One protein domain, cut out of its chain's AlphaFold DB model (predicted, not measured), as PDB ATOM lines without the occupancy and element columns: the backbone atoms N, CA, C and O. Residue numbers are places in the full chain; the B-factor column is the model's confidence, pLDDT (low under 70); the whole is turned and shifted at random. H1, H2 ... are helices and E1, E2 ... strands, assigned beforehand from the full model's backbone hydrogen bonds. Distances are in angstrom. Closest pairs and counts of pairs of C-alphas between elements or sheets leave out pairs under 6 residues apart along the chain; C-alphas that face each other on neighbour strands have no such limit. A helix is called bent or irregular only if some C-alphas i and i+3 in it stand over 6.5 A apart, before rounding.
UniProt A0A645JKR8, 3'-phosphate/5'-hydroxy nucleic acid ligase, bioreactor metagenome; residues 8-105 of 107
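Overview. This is residues 8 to 105 of the 107 residues of the protein "3'-phosphate/5'-hydroxy nucleic acid ligase" of bioreactor metagenome (UniProt A0A645JKR8). An elongated domain has a small sheet of three strands at one end, with helix H4 over one face of it, and a loose group of three short helices, H1, H2 and H3, at the other end. The long link of residues 25 to 43 runs from the sheet end to H1, and H4 and E3 bring the chain back to the sheet. The printed part has 98 residues, with four named helices and three named strands in the order E1 E2 H1 H2 H3 H4 E3; the sheet, E1 - E2 - E3, is antiparallel. The class is mixed, helices and strands, with under half of the residues in named elements. The whole is only just compact, close to loose, with a radius of gyration of the C-alphas of 14.8 A and spans of 44 by 26 by 18 A.

Along the chain. E1 is residues 8 to 11, 10.3 A long, from C-alpha 8 at (-2.143, -24.348, 9.562). E2 is residues 19 to 24, 15.6 A, and E3 residues 93 to 99, 15.9 A, ending at C-alpha 99 at (2.152, -14.439, -0.307). H4 is residues 82 to 88, 9.8 A. H1 is residues 44 to 50, 10.0 A, H2 residues 53 to 59, 9.8 A, and H3 residues 69 to 74, 10.1 A. H3 is irregular, with C-alphas 70 and 73 at 7.5 A.

Arrangement. E1 and E2 form an antiparallel hairpin, with N 9 and O 22 at 2.9 A. E2 and E3 are antiparallel, with N 21 and O 97 at 2.9 A. H4 is on the sheet at a height of 9.6 A, only just over E2 alone, with four of its C-alphas falling on E2 and two on E1; on the local plane it runs along the strands, at 7 degrees to E2. H1 and H3 touch, with the C-alphas of Arg 44 and Asp 73 the closest at 4.7 A, and stand only just about perpendicular, at 72 degrees. H2 and H3 only just touch, with 3 pairs of C-alphas within 8 A, the closest being those of Val 53 and Ser 69 at 6.2 A. In H1, H2 and H4 every O i to N i+4 pair is within hydrogen-bond range; in H3 0 of 2 are, and 1 of 3 O i to N i+3 pairs.

Size, cuts and confidence. The C-alphas of Ala 28 and Asp 54 are the two farthest apart, 45.0 A. Residues 64 to 65 pair with residues 103 to 104, parallel. The printed part has no cut, and the link from E2 to H1 is long. No printed residue has a pLDDT under 70.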
ATOM      1  N   LEU A   8      -2.369 -25.400  10.551       98.50
ATOM      2  CA  LEU A   8      -2.143 -24.348   9.562       98.50
ATOM      3  C   LEU A   8      -2.812 -23.039   9.982       98.50
ATOM      4  O   LEU A   8      -3.930 -23.033  10.493       98.50
ATOM      5  N   GLY A   9      -2.143 -21.927   9.700       97.75
ATOM      6  CA  GLY A   9      -2.630 -20.583   9.980       97.75
ATOM      7  C   GLY A   9      -2.220 -19.575   8.914       97.75
ATOM      8  O   GLY A   9      -1.382 -19.853   8.054       97.75
ATOM      9  N   ILE A  10      -2.804 -18.382   8.992       98.06
ATOM     10  CA  ILE A  10      -2.434 -17.233   8.168       98.06
ATOM     11  C   ILE A  10      -2.036 -16.060   9.060       98.06
ATOM     12  O   ILE A  10      -2.772 -15.687   9.972       98.06
ATOM     13  N   ILE A  11      -0.882 -15.463   8.771       98.12
ATOM     14  CA  ILE A  11      -0.403 -14.243   9.420       98.12
ATOM     15  C   ILE A  11      -0.372 -13.131   8.362       98.12
ATOM     16  O   ILE A  11       0.549 -13.091   7.539       98.12
ATOM     17  N   PRO A  12      -1.389 -12.251   8.327       97.06
ATOM     18  CA  PRO A  12      -1.439 -11.146   7.382       97.06
ATOM     19  C   PRO A  12      -0.442 -10.032   7.731       97.06
ATOM     20  O   PRO A  12      -0.283  -9.646   8.895       97.06
ATOM     21  N   GLY A  13       0.189  -9.474   6.700       95.44
ATOM     22  CA  GLY A  13       0.911  -8.208   6.797       95.44
ATOM     23  C   GLY A  13      -0.021  -6.994   6.829       95.44
ATOM     24  O   GLY A  13      -1.244  -7.109   6.932       95.44
ATOM     25  N   SER A  14       0.569  -5.805   6.730       94.56
ATOM     26  CA  SER A  14      -0.156  -4.563   6.453       94.56
ATOM     27  C   SER A  14      -0.513  -4.430   4.966       94.56
ATOM     28  O   SER A  14      -0.190  -5.291   4.145       94.56
ATOM     29  N   MET A  15      -1.204  -3.346   4.604       93.62
ATOM     30  CA  MET A  15      -1.486  -3.013   3.206       93.62
ATOM     31  C   MET A  15      -0.184  -3.000   2.389       93.62
ATOM     32  O   MET A  15       0.806  -2.416   2.809       93.62
ATOM     33  N   GLY A  16      -0.150  -3.687   1.250       92.00
ATOM     34  CA  GLY A  16       1.038  -3.807   0.402       92.00
ATOM     35  C   GLY A  16       2.172  -4.679   0.957       92.00
ATOM     36  O   GLY A  16       3.137  -4.925   0.232       92.00
ATOM     37  N   ALA A  17       2.087  -5.181   2.190       95.00
ATOM     38  CA  ALA A  17       3.095  -6.071   2.756       95.00
ATOM     39  C   ALA A  17       2.829  -7.544   2.399       95.00
ATOM     40  O   ALA A  17       1.790  -7.913   1.842       95.00
ATOM     41  N   ARG A  18       3.800  -8.405   2.718       96.38
ATOM     42  CA  ARG A  18       3.666  -9.856   2.558       96.38
ATOM     43  C   ARG A  18       2.739 -10.442   3.617       96.38
ATOM     44  O   ARG A  18       2.653  -9.931   4.729       96.38
ATOM     45  N   SER A  19       2.104 -11.553   3.273       97.62
ATOM     46  CA  SER A  19       1.353 -12.393   4.208       97.62
ATOM     47  C   SER A  19       1.930 -13.801   4.199       97.62
ATOM     48  O   SER A  19       2.503 -14.229   3.198       97.62
ATOM     49  N   TYR A  20       1.767 -14.534   5.294       98.50
ATOM     50  CA  TYR A  20       2.404 -15.836   5.471       98.50
ATOM     51  C   TYR A  20       1.371 -16.919   5.754       98.50
ATOM     52  O   TYR A  20       0.534 -16.757   6.640       98.50
ATOM     53  N   ILE A  21       1.452 -18.032   5.023       98.38
ATOM     54  CA  ILE A  21       0.842 -19.293   5.451       98.38
ATOM     55  C   ILE A  21       1.860 -19.983   6.341       98.38
ATOM     56  O   ILE A  21       3.008 -20.183   5.937       98.38
ATOM     57  N   VAL A  22       1.436 -20.329   7.547       98.62
ATOM     58  CA  VAL A  22       2.313 -20.856   8.586       98.62
ATOM     59  C   VAL A  22       1.788 -22.171   9.131       98.62
ATOM     60  O   VAL A  22       0.600 -22.473   8.996       98.62
ATOM     61  N   ARG A  23       2.664 -22.933   9.780       98.69
ATOM     62  CA  ARG A  23       2.285 -24.103  10.566       98.69
ATOM     63  C   ARG A  23       2.783 -23.957  11.995       98.69
ATOM     64  O   ARG A  23       3.931 -23.582  12.221       98.69
ATOM     65  N   GLY A  24       1.920 -24.247  12.960       98.62
ATOM     66  CA  GLY A  24       2.257 -24.204  14.376       98.62
ATOM     67  C   GLY A  24       3.305 -25.246  14.756       98.62
ATOM     68  O   GLY A  24       3.236 -26.401  14.325       98.62
ATOM     69  N   LEU A  25       4.255 -24.843  15.602       98.62
ATOM     70  CA  LEU A  25       5.269 -25.729  16.181       98.62
ATOM     71  C   LEU A  25       4.834 -26.307  17.539       98.62
ATOM     72  O   LEU A  25       5.432 -27.272  18.012       98.62
ATOM     73  N   GLY A  26       3.755 -25.784  18.139       98.12
ATOM     74  CA  GLY A  26       3.225 -26.263  19.416       98.12
ATOM     75  C   GLY A  26       4.090 -25.896  20.621       98.12
ATOM     76  O   GLY A  26       4.192 -26.687  21.555       98.12
ATOM     77  N   ASN A  27       4.727 -24.721  20.599       98.12
ATOM     78  CA  ASN A  27       5.563 -24.249  21.700       98.12
ATOM     79  C   ASN A  27       4.726 -24.096  22.991       98.12
ATOM     80  O   ASN A  27       3.786 -23.297  23.046       98.12
ATOM     81  N   ALA A  28       5.075 -24.854  24.035       97.69
ATOM     82  CA  ALA A  28       4.338 -24.884  25.296       97.69
ATOM     83  C   ALA A  28       4.459 -23.584  26.112       97.69
ATOM     84  O   ALA A  28       3.485 -23.193  26.750       97.69
ATOM     85  N   GLU A  29       5.596 -22.883  26.047       97.88
ATOM     86  CA  GLU A  29       5.813 -21.603  26.746       97.88
ATOM     87  C   GLU A  29       4.893 -20.504  26.203       97.88
ATOM     88  O   GLU A  29       4.428 -19.639  26.940       97.88
ATOM     89  N   SER A  30       4.560 -20.588  24.914       96.75
ATOM     90  CA  SER A  30       3.579 -19.712  24.263       96.75
ATOM     91  C   SER A  30       2.124 -20.162  24.446       96.75
ATOM     92  O   SER A  30       1.228 -19.599  23.813       96.75
ATOM     93  N   PHE A  31       1.868 -21.212  25.233       97.75
ATOM     94  CA  PHE A  31       0.568 -21.889  25.308       97.75
ATOM     95  C   PHE A  31       0.044 -22.325  23.927       97.75
ATOM     96  O   PHE A  31      -1.156 -22.266  23.652       97.75
ATOM     97  N   CYS A  32       0.953 -22.773  23.050       97.88
ATOM     98  CA  CYS A  32       0.673 -23.135  21.660       97.88
ATOM     99  C   CYS A  32      -0.003 -21.997  20.877       97.88
ATOM    100  O   CYS A  32      -1.001 -22.229  20.190       97.88
ATOM    101  N   SER A  33       0.515 -20.771  20.987       98.12
ATOM    102  CA  SER A  33      -0.039 -19.597  20.310       98.12
ATOM    103  C   SER A  33       1.035 -18.772  19.598       98.12
ATOM    104  O   SER A  33       2.221 -18.885  19.882       98.12
ATOM    105  N   CYS A  34       0.620 -17.957  18.629       98.00
ATOM    106  CA  CYS A  34       1.511 -17.085  17.859       98.00
ATOM    107  C   CYS A  34       0.838 -15.752  17.489       98.00
ATOM    108  O   CYS A  34      -0.341 -15.517  17.794       98.00
ATOM    109  N   SER A  35       1.572 -14.867  16.809       97.50
ATOM    110  CA  SER A  35       1.040 -13.586  16.330       97.50
ATOM    111  C   SER A  35      -0.056 -13.790  15.284       97.50
ATOM    112  O   SER A  35      -0.054 -14.761  14.540       97.50
ATOM    113  N   HIS A  36      -0.996 -12.850  15.200       96.81
ATOM    114  CA  HIS A  36      -2.104 -12.901  14.235       96.81
ATOM    115  C   HIS A  36      -1.952 -11.889  13.081       96.81
ATOM    116  O   HIS A  36      -2.897 -11.670  12.328       96.81
ATOM    117  N   GLY A  37      -0.817 -11.193  12.992       96.75
ATOM    118  CA  GLY A  37      -0.519 -10.195  11.965       96.75
ATOM    119  C   GLY A  37       0.617  -9.257  12.380       96.75
ATOM    120  O   GLY A  37       1.214  -9.442  13.439       96.75
ATOM    121  N   ALA A  38       0.893  -8.232  11.570       95.75
ATOM    122  CA  ALA A  38       2.000  -7.295  11.813       95.75
ATOM    123  C   ALA A  38       1.834  -6.458  13.100       95.75
ATOM    124  O   ALA A  38       2.798  -6.178  13.807       95.75
ATOM    125  N   GLY A  39       0.601  -6.066  13.430       95.69
ATOM    126  CA  GLY A  39       0.320  -5.174  14.557       95.69
ATOM    127  C   GLY A  39       0.704  -3.715  14.278       95.69
ATOM    128  O   GLY A  39       1.613  -3.412  13.504       95.69
ATOM    129  N   ARG A  40      -0.024  -2.784  14.899       96.56
ATOM    130  CA  ARG A  40       0.171  -1.343  14.689       96.56
ATOM    131  C   ARG A  40       1.339  -0.807  15.517       96.56
ATOM    132  O   ARG A  40       1.557  -1.252  16.642       96.56
ATOM    133  N   THR A  41       2.056   0.173  14.975       96.75
ATOM    134  CA  THR A  41       3.071   0.968  15.693       96.75
ATOM    135  C   THR A  41       2.495   2.269  16.240       96.75
ATOM    136  O   THR A  41       3.064   2.852  17.159       96.75
ATOM    137  N   MET A  42       1.359   2.721  15.701       96.75
ATOM    138  CA  MET A  42       0.690   3.952  16.115       96.75
ATOM    139  C   MET A  42      -0.836   3.862  16.007       96.75
ATOM    140  O   MET A  42      -1.399   2.996  15.324       96.75
ATOM    141  N   SER A  43      -1.522   4.780  16.690       97.06
ATOM    142  CA  SER A  43      -2.981   4.884  16.636       97.06
ATOM    143  C   SER A  43      -3.460   5.295  15.238       97.06
ATOM    144  O   SER A  43      -2.691   5.780  14.406       97.06
ATOM    145  N   ARG A  44      -4.753   5.099  14.965       96.06
ATOM    146  CA  ARG A  44      -5.367   5.540  13.703       96.06
ATOM    147  C   ARG A  44      -5.307   7.056  13.537       96.06
ATOM    148  O   ARG A  44      -4.930   7.542  12.477       96.06
ATOM    149  N   ASN A  45      -5.610   7.788  14.606       97.00
ATOM    150  CA  ASN A  45      -5.586   9.251  14.596       97.00
ATOM    151  C   ASN A  45      -4.172   9.791  14.377       97.00
ATOM    152  O   ASN A  45      -4.001  10.750  13.632       97.00
ATOM    153  N   GLU A  46      -3.158   9.154  14.970       97.62
ATOM    154  CA  GLU A  46      -1.772   9.569  14.748       97.62
ATOM    155  C   GLU A  46      -1.332   9.320  13.302       97.62
ATOM    156  O   GLU A  46      -0.713  10.192  12.701       97.62
ATOM    157  N   ALA A  47      -1.720   8.187  12.707       97.06
ATOM    158  CA  ALA A  47      -1.454   7.928  11.294       97.06
ATOM    159  C   ALA A  47      -2.116   8.981  10.383       97.06
ATOM    160  O   ALA A  47      -1.440   9.535   9.519       97.06
ATOM    161  N   LYS A  48      -3.390   9.332  10.629       95.81
ATOM    162  CA  LYS A  48      -4.107  10.388   9.882       95.81
ATOM    163  C   LYS A  48      -3.470  11.770  10.022       95.81
ATOM    164  O   LYS A  48      -3.536  12.564   9.094       95.81
ATOM    165  N   ARG A  49      -2.872  12.070  11.177       96.69
ATOM    166  CA  ARG A  49      -2.184  13.345  11.429       96.69
ATOM    167  C   ARG A  49      -0.811  13.407  10.760       96.69
ATOM    168  O   ARG A  49      -0.373  14.483  10.365       96.69
ATOM    169  N   ARG A  50      -0.107  12.274  10.709       97.44
ATOM    170  CA  ARG A  50       1.305  12.196  10.314       97.44
ATOM    171  C   ARG A  50       1.516  11.996   8.816       97.44
ATOM    172  O   ARG A  50       2.549  12.428   8.313       97.44
ATOM    173  N   PHE A  51       0.595  11.320   8.137       97.38
ATOM    174  CA  PHE A  51       0.767  10.909   6.747       97.38
ATOM    175  C   PHE A  51      -0.258  11.548   5.819       97.38
ATOM    176  O   PHE A  51      -1.369  11.890   6.215       97.38
ATOM    177  N   THR A  52       0.135  11.666   4.559       97.19
ATOM    178  CA  THR A  52      -0.675  12.230   3.481       97.19
ATOM    179  C   THR A  52      -1.151  11.146   2.513       97.19
ATOM    180  O   THR A  52      -0.646  10.021   2.507       97.19
ATOM    181  N   VAL A  53      -2.112  11.490   1.646       96.06
ATOM    182  CA  VAL A  53      -2.530  10.605   0.542       96.06
ATOM    183  C   VAL A  53      -1.345  10.290  -0.378       96.06
ATOM    184  O   VAL A  53      -1.185   9.146  -0.793       96.06
ATOM    185  N   ASP A  54      -0.468  11.260  -0.641       96.81
ATOM    186  CA  ASP A  54       0.722  11.054  -1.476       96.81
ATOM    187  C   ASP A  54       1.688  10.037  -0.865       96.81
ATOM    188  O   ASP A  54       2.265   9.216  -1.583       96.81
ATOM    189  N   ASP A  55       1.845  10.047   0.462       96.69
ATOM    190  CA  ASP A  55       2.630   9.032   1.168       96.69
ATOM    191  C   ASP A  55       2.015   7.645   0.985       96.69
ATOM    192  O   ASP A  55       2.736   6.673   0.753       96.69
ATOM    193  N   GLN A  56       0.683   7.548   1.048       95.38
ATOM    194  CA  GLN A  56      -0.022   6.294   0.812       95.38
ATOM    195  C   GLN A  56       0.172   5.812  -0.626       95.38
ATOM    196  O   GLN A  56       0.539   4.656  -0.809       95.38
ATOM    197  N   ILE A  57      -0.008   6.685  -1.625       95.50
ATOM    198  CA  ILE A  57       0.196   6.365  -3.045       95.50
ATOM    199  C   ILE A  57       1.610   5.821  -3.271       95.50
ATOM    200  O   ILE A  57       1.769   4.782  -3.910       95.50
ATOM    201  N   LYS A  58       2.632   6.493  -2.726       96.50
ATOM    202  CA  LYS A  58       4.033   6.059  -2.845       96.50
ATOM    203  C   LYS A  58       4.266   4.715  -2.160       96.50
ATOM    204  O   LYS A  58       4.880   3.829  -2.747       96.50
ATOM    205  N   ALA A  59       3.765   4.548  -0.937       94.81
ATOM    206  CA  ALA A  59       3.964   3.335  -0.150       94.81
ATOM    207  C   ALA A  59       3.217   2.112  -0.713       94.81
ATOM    208  O   ALA A  59       3.590   0.980  -0.408       94.81
ATOM    209  N   THR A  60       2.172   2.322  -1.518       95.06
ATOM    210  CA  THR A  60       1.374   1.256  -2.141       95.06
ATOM    211  C   THR A  60       1.463   1.237  -3.665       95.06
ATOM    212  O   THR A  60       0.609   0.652  -4.325       95.06
ATOM    213  N   ALA A  61       2.507   1.825  -4.253       95.25
ATOM    214  CA  ALA A  61       2.672   1.890  -5.708       95.25
ATOM    215  C   ALA A  61       2.718   0.506  -6.394       95.25
ATOM    216  O   ALA A  61       2.413   0.389  -7.575       95.25
ATOM    217  N   HIS A  62       3.081  -0.549  -5.660       94.56
ATOM    218  CA  HIS A  62       3.196  -1.929  -6.148       94.56
ATOM    219  C   HIS A  62       1.945  -2.796  -5.925       94.56
ATOM    220  O   HIS A  62       1.976  -3.992  -6.239       94.56
ATOM    221  N   VAL A  63       0.878  -2.236  -5.349       95.44
ATOM    222  CA  VAL A  63      -0.376  -2.943  -5.064       95.44
ATOM    223  C   VAL A  63      -1.578  -2.098  -5.487       95.44
ATOM    224  O   VAL A  63      -1.628  -0.882  -5.286       95.44
ATOM    225  N   GLU A  64      -2.590  -2.749  -6.055       95.94
ATOM    226  CA  GLU A  64      -3.841  -2.073  -6.379       95.94
ATOM    227  C   GLU A  64      -4.702  -1.939  -5.126       95.94
ATOM    228  O   GLU A  64      -5.115  -2.930  -4.524       95.94
ATOM    229  N   CYS A  65      -4.952  -0.707  -4.694       94.25
ATOM    230  CA  CYS A  65      -5.731  -0.424  -3.497       94.25
ATOM    231  C   CYS A  65      -6.385   0.955  -3.566       94.25
ATOM    232  O   CYS A  65      -5.987   1.815  -4.357       94.25
ATOM    233  N   ARG A  66      -7.357   1.178  -2.678       93.50
ATOM    234  CA  ARG A  66      -7.925   2.503  -2.407       93.50
ATOM    235  C   ARG A  66      -6.821   3.440  -1.886       93.50
ATOM    236  O   ARG A  66      -5.988   3.014  -1.083       93.50
ATOM    237  N   LYS A  67      -6.783   4.680  -2.378       90.81
ATOM    238  CA  LYS A  67      -5.729   5.685  -2.119       90.81
ATOM    239  C   LYS A  67      -6.367   7.053  -1.843       90.81
ATOM    240  O   LYS A  67      -6.129   8.011  -2.567       90.81
ATOM    241  N   ASP A  68      -7.233   7.115  -0.838       92.75
ATOM    242  CA  ASP A  68      -7.898   8.348  -0.405       92.75
ATOM    243  C   ASP A  68      -7.800   8.536   1.114       92.75
ATOM    244  O   ASP A  68      -7.273   7.688   1.836       92.75
ATOM    245  N   SER A  69      -8.281   9.680   1.603       91.75
ATOM    246  CA  SER A  69      -8.156  10.079   3.006       91.75
ATOM    247  C   SER A  69      -8.797   9.111   4.001       91.75
ATOM    248  O   SER A  69      -8.386   9.081   5.163       91.75
ATOM    249  N   ASP A  70      -9.781   8.319   3.570       92.50
ATOM    250  CA  ASP A  70     -10.534   7.437   4.463       92.50
ATOM    251  C   ASP A  70      -9.709   6.226   4.900       92.50
ATOM    252  O   ASP A  70      -9.944   5.684   5.976       92.50
ATOM    253  N   VAL A  71      -8.711   5.843   4.099       93.31
ATOM    254  CA  VAL A  71      -7.854   4.670   4.329       93.31
ATOM    255  C   VAL A  71      -6.429   5.025   4.771       93.31
ATOM    256  O   VAL A  71      -5.597   4.132   4.941       93.31
ATOM    257  N   ILE A  72      -6.133   6.308   5.019       94.75
ATOM    258  CA  ILE A  72      -4.799   6.756   5.463       94.75
ATOM    259  C   ILE A  72      -4.391   6.115   6.792       94.75
ATOM    260  O   ILE A  72      -3.213   5.818   6.993       94.75
ATOM    261  N   ASP A  73      -5.323   5.847   7.713       93.75
ATOM    262  CA  ASP A  73      -4.965   5.207   8.985       93.75
ATOM    263  C   ASP A  73      -4.466   3.768   8.829       93.75
ATOM    264  O   ASP A  73      -3.955   3.184   9.790       93.75
ATOM    265  N   GLU A  74      -4.580   3.208   7.630       93.19
ATOM    266  CA  GLU A  74      -4.161   1.865   7.264       93.19
ATOM    267  C   GLU A  74      -2.892   1.848   6.395       93.19
ATOM    268  O   GLU A  74      -2.479   0.780   5.936       93.19
ATOM    269  N   ILE A  75      -2.249   3.010   6.208       94.81
ATOM    270  CA  ILE A  75      -0.981   3.156   5.489       94.81
ATOM    271  C   ILE A  75       0.077   2.162   6.011       94.81
ATOM    272  O   ILE A  75       0.143   1.927   7.224       94.81
ATOM    273  N   PRO A  76       0.943   1.587   5.148       95.25
ATOM    274  CA  PRO A  76       1.859   0.519   5.563       95.25
ATOM    275  C   PRO A  76       2.755   0.912   6.750       95.25
ATOM    276  O   PRO A  76       3.025   0.093   7.624       95.25
ATOM    277  N   MET A  77       3.134   2.192   6.833       95.88
ATOM    278  CA  MET A  77       3.973   2.771   7.893       95.88
ATOM    279  C   MET A  77       3.299   2.854   9.274       95.88
ATOM    280  O   MET A  77       3.980   3.079  10.274       95.88
ATOM    281  N   ALA A  78       1.979   2.662   9.363       97.00
ATOM    282  CA  ALA A  78       1.266   2.578  10.640       97.00
ATOM    283  C   ALA A  78       1.422   1.206  11.329       97.00
ATOM    284  O   ALA A  78       0.941   1.012  12.451       97.00
ATOM    285  N   TYR A  79       2.075   0.255  10.659       97.31
ATOM    286  CA  TYR A  79       2.271  -1.121  11.099       97.31
ATOM    287  C   TYR A  79       3.746  -1.440  11.331       97.31
ATOM    288  O   TYR A  79       4.638  -0.747  10.843       97.31
ATOM    289  N   LYS A  80       4.004  -2.496  12.107       97.12
ATOM    290  CA  LYS A  80       5.350  -3.060  12.232       97.12
ATOM    291  C   LYS A  80       5.748  -3.728  10.920       97.12
ATOM    292  O   LYS A  80       4.892  -4.145  10.139       97.12
ATOM    293  N   ASP A  81       7.049  -3.892  10.729       96.38
ATOM    294  CA  ASP A  81       7.558  -4.770   9.686       96.38
ATOM    295  C   ASP A  81       7.136  -6.219   9.985       96.38
ATOM    296  O   ASP A  81       7.477  -6.783  11.031       96.38
ATOM    297  N   ILE A  82       6.366  -6.810   9.069       97.31
ATOM    298  CA  ILE A  82       5.893  -8.185   9.203       97.31
ATOM    299  C   ILE A  82       7.057  -9.180   9.218       97.31
ATOM    300  O   ILE A  82       6.970 -10.195   9.903       97.31
ATOM    301  N   ASP A  83       8.169  -8.885   8.546       97.00
ATOM    302  CA  ASP A  83       9.331  -9.774   8.517       97.00
ATOM    303  C   ASP A  83      10.007  -9.848   9.880       97.00
ATOM    304  O   ASP A  83      10.362 -10.932  10.345       97.00
ATOM    305  N   ALA A  84      10.110  -8.707  10.560       97.81
ATOM    306  CA  ALA A  84      10.605  -8.648  11.927       97.81
ATOM    307  C   ALA A  84       9.692  -9.430  12.886       97.81
ATOM    308  O   ALA A  84      10.183 -10.172  13.738       97.81
ATOM    309  N   VAL A  85       8.368  -9.317  12.717       97.94
ATOM    310  CA  VAL A  85       7.386 -10.092  13.495       97.94
ATOM    311  C   VAL A  85       7.546 -11.590  13.242       97.94
ATOM    312  O   VAL A  85       7.560 -12.363  14.195       97.94
ATOM    313  N   MET A  86       7.711 -12.012  11.985       98.31
ATOM    314  CA  MET A  86       7.941 -13.417  11.636       98.31
ATOM    315  C   MET A  86       9.262 -13.946  12.192       98.31
ATOM    316  O   MET A  86       9.291 -15.035  12.760       98.31
ATOM    317  N   HIS A  87      10.338 -13.167  12.098       98.06
ATOM    318  CA  HIS A  87      11.635 -13.549  12.644       98.06
ATOM    319  C   HIS A  87      11.590 -13.728  14.170       98.06
ATOM    320  O   HIS A  87      12.183 -14.668  14.700       98.06
ATOM    321  N   ALA A  88      10.865 -12.857  14.877       97.88
ATOM    322  CA  ALA A  88      10.741 -12.898  16.333       97.88
ATOM    323  C   ALA A  88       9.955 -14.109  16.870       97.88
ATOM    324  O   ALA A  88      10.066 -14.402  18.053       97.88
ATOM    325  N   GLN A  89       9.181 -14.801  16.026       97.44
ATOM    326  CA  GLN A  89       8.342 -15.948  16.412       97.44
ATOM    327  C   GLN A  89       8.711 -17.245  15.677       97.44
ATOM    328  O   GLN A  89       7.882 -18.145  15.524       97.44
ATOM    329  N   ARG A  90       9.948 -17.339  15.177       97.75
ATOM    330  CA  ARG A  90      10.456 -18.492  14.410       97.75
ATOM    331  C   ARG A  90      10.442 -19.818  15.184       97.75
ATOM    332  O   ARG A  90      10.534 -20.882  14.588       97.75
ATOM    333  N   ASP A  91      10.360 -19.748  16.505       97.88
ATOM    334  CA  ASP A  91      10.220 -20.866  17.439       97.88
ATOM    335  C   ASP A  91       8.750 -21.244  17.712       97.88
ATOM    336  O   ASP A  91       8.478 -22.292  18.299       97.88
ATOM    337  N   LEU A  92       7.793 -20.420  17.272       98.44
ATOM    338  CA  LEU A  92       6.354 -20.646  17.444       98.44
ATOM    339  C   LEU A  92       5.709 -21.228  16.183       98.44
ATOM    340  O   LEU A  92       4.791 -22.051  16.277       98.44
ATOM    341  N   VAL A  93       6.175 -20.806  15.006       98.50
ATOM    342  CA  VAL A  93       5.627 -21.213  13.707       98.50
ATOM    343  C   VAL A  93       6.713 -21.400  12.647       98.50
ATOM    344  O   VAL A  93       7.695 -20.664  12.615       98.50
ATOM    345  N   GLU A  94       6.494 -22.336  11.724       98.50
ATOM    346  CA  GLU A  94       7.243 -22.426  10.464       98.50
ATOM    347  C   GLU A  94       6.488 -21.709   9.334       98.50
ATOM    348  O   GLU A  94       5.256 -21.740   9.271       98.50
ATOM    349  N   VAL A  95       7.219 -21.073   8.414       98.50
ATOM    350  CA  VAL A  95       6.633 -20.494   7.198       98.50
ATOM    351  C   VAL A  95       6.504 -21.584   6.142       98.50
ATOM    352  O   VAL A  95       7.502 -22.130   5.685       98.50
ATOM    353  N   VAL A  96       5.271 -21.856   5.721       98.56
ATOM    354  CA  VAL A  96       4.967 -22.808   4.645       98.56
ATOM    355  C   VAL A  96       4.955 -22.091   3.297       98.56
ATOM    356  O   VAL A  96       5.559 -22.558   2.336       98.56
ATOM    357  N   HIS A  97       4.306 -20.923   3.227       98.50
ATOM    358  CA  HIS A  97       4.273 -20.099   2.019       98.50
ATOM    359  C   HIS A  97       4.336 -18.608   2.334       98.50
ATOM    360  O   HIS A  97       3.804 -18.138   3.339       98.50
ATOM    361  N   THR A  98       4.934 -17.862   1.409       98.19
ATOM    362  CA  THR A  98       4.956 -16.399   1.411       98.19
ATOM    363  C   THR A  98       4.064 -15.891   0.283       98.19
ATOM    364  O   THR A  98       4.221 -16.293  -0.868       98.19
ATOM    365  N   LEU A  99       3.129 -15.007   0.612       97.75
ATOM    366  CA  LEU A  99       2.152 -14.439  -0.307       97.75
ATOM    367  C   LEU A  99       2.476 -12.968  -0.569       97.75
ATOM    368  O   LEU A  99       2.684 -12.187   0.363       97.75
ATOM    369  N   ARG A 100       2.471 -12.578  -1.847       95.12
ATOM    370  CA  ARG A 100       2.551 -11.177  -2.280       95.12
ATOM    371  C   ARG A 100       1.148 -10.660  -2.572       95.12
ATOM    372  O   ARG A 100       0.408 -11.286  -3.327       95.12
ATOM    373  N   GLN A 101       0.799  -9.506  -2.015       94.31
ATOM    374  CA  GLN A 101      -0.474  -8.862  -2.312       94.31
ATOM    375  C   GLN A 101      -0.464  -8.249  -3.720       94.31
ATOM    376  O   GLN A 101       0.510  -7.613  -4.121       94.31
ATOM    377  N   VAL A 102      -1.557  -8.450  -4.460       95.62
ATOM    378  CA  VAL A 102      -1.794  -7.824  -5.775       95.62
ATOM    379  C   VAL A 102      -2.906  -6.782  -5.683       95.62
ATOM    380  O   VAL A 102      -2.769  -5.700  -6.240       95.62
ATOM    381  N   VAL A 103      -3.965  -7.081  -4.922       95.31
ATOM    382  CA  VAL A 103      -5.097  -6.180  -4.681       95.31
ATOM    383  C   VAL A 103      -5.400  -6.112  -3.181       95.31
ATOM    384  O   VAL A 103      -5.363  -7.135  -2.493       95.31
ATOM    385  N   CYS A 104      -5.713  -4.921  -2.674       93.94
ATOM    386  CA  CYS A 104      -6.199  -4.677  -1.318       93.94
ATOM    387  C   CYS A 104      -7.494  -3.859  -1.359       93.94
ATOM    388  O   CYS A 104      -7.493  -2.690  -1.748       93.94
ATOM    389  N   VAL A 105      -8.599  -4.468  -0.924       91.69
ATOM    390  CA  VAL A 105      -9.897  -3.797  -0.790       91.69
ATOM    391  C   VAL A 105     -10.125  -3.479   0.684       91.69
ATOM    392  O   VAL A 105     -10.152  -4.386   1.516       91.69
TER     393      VAL A 105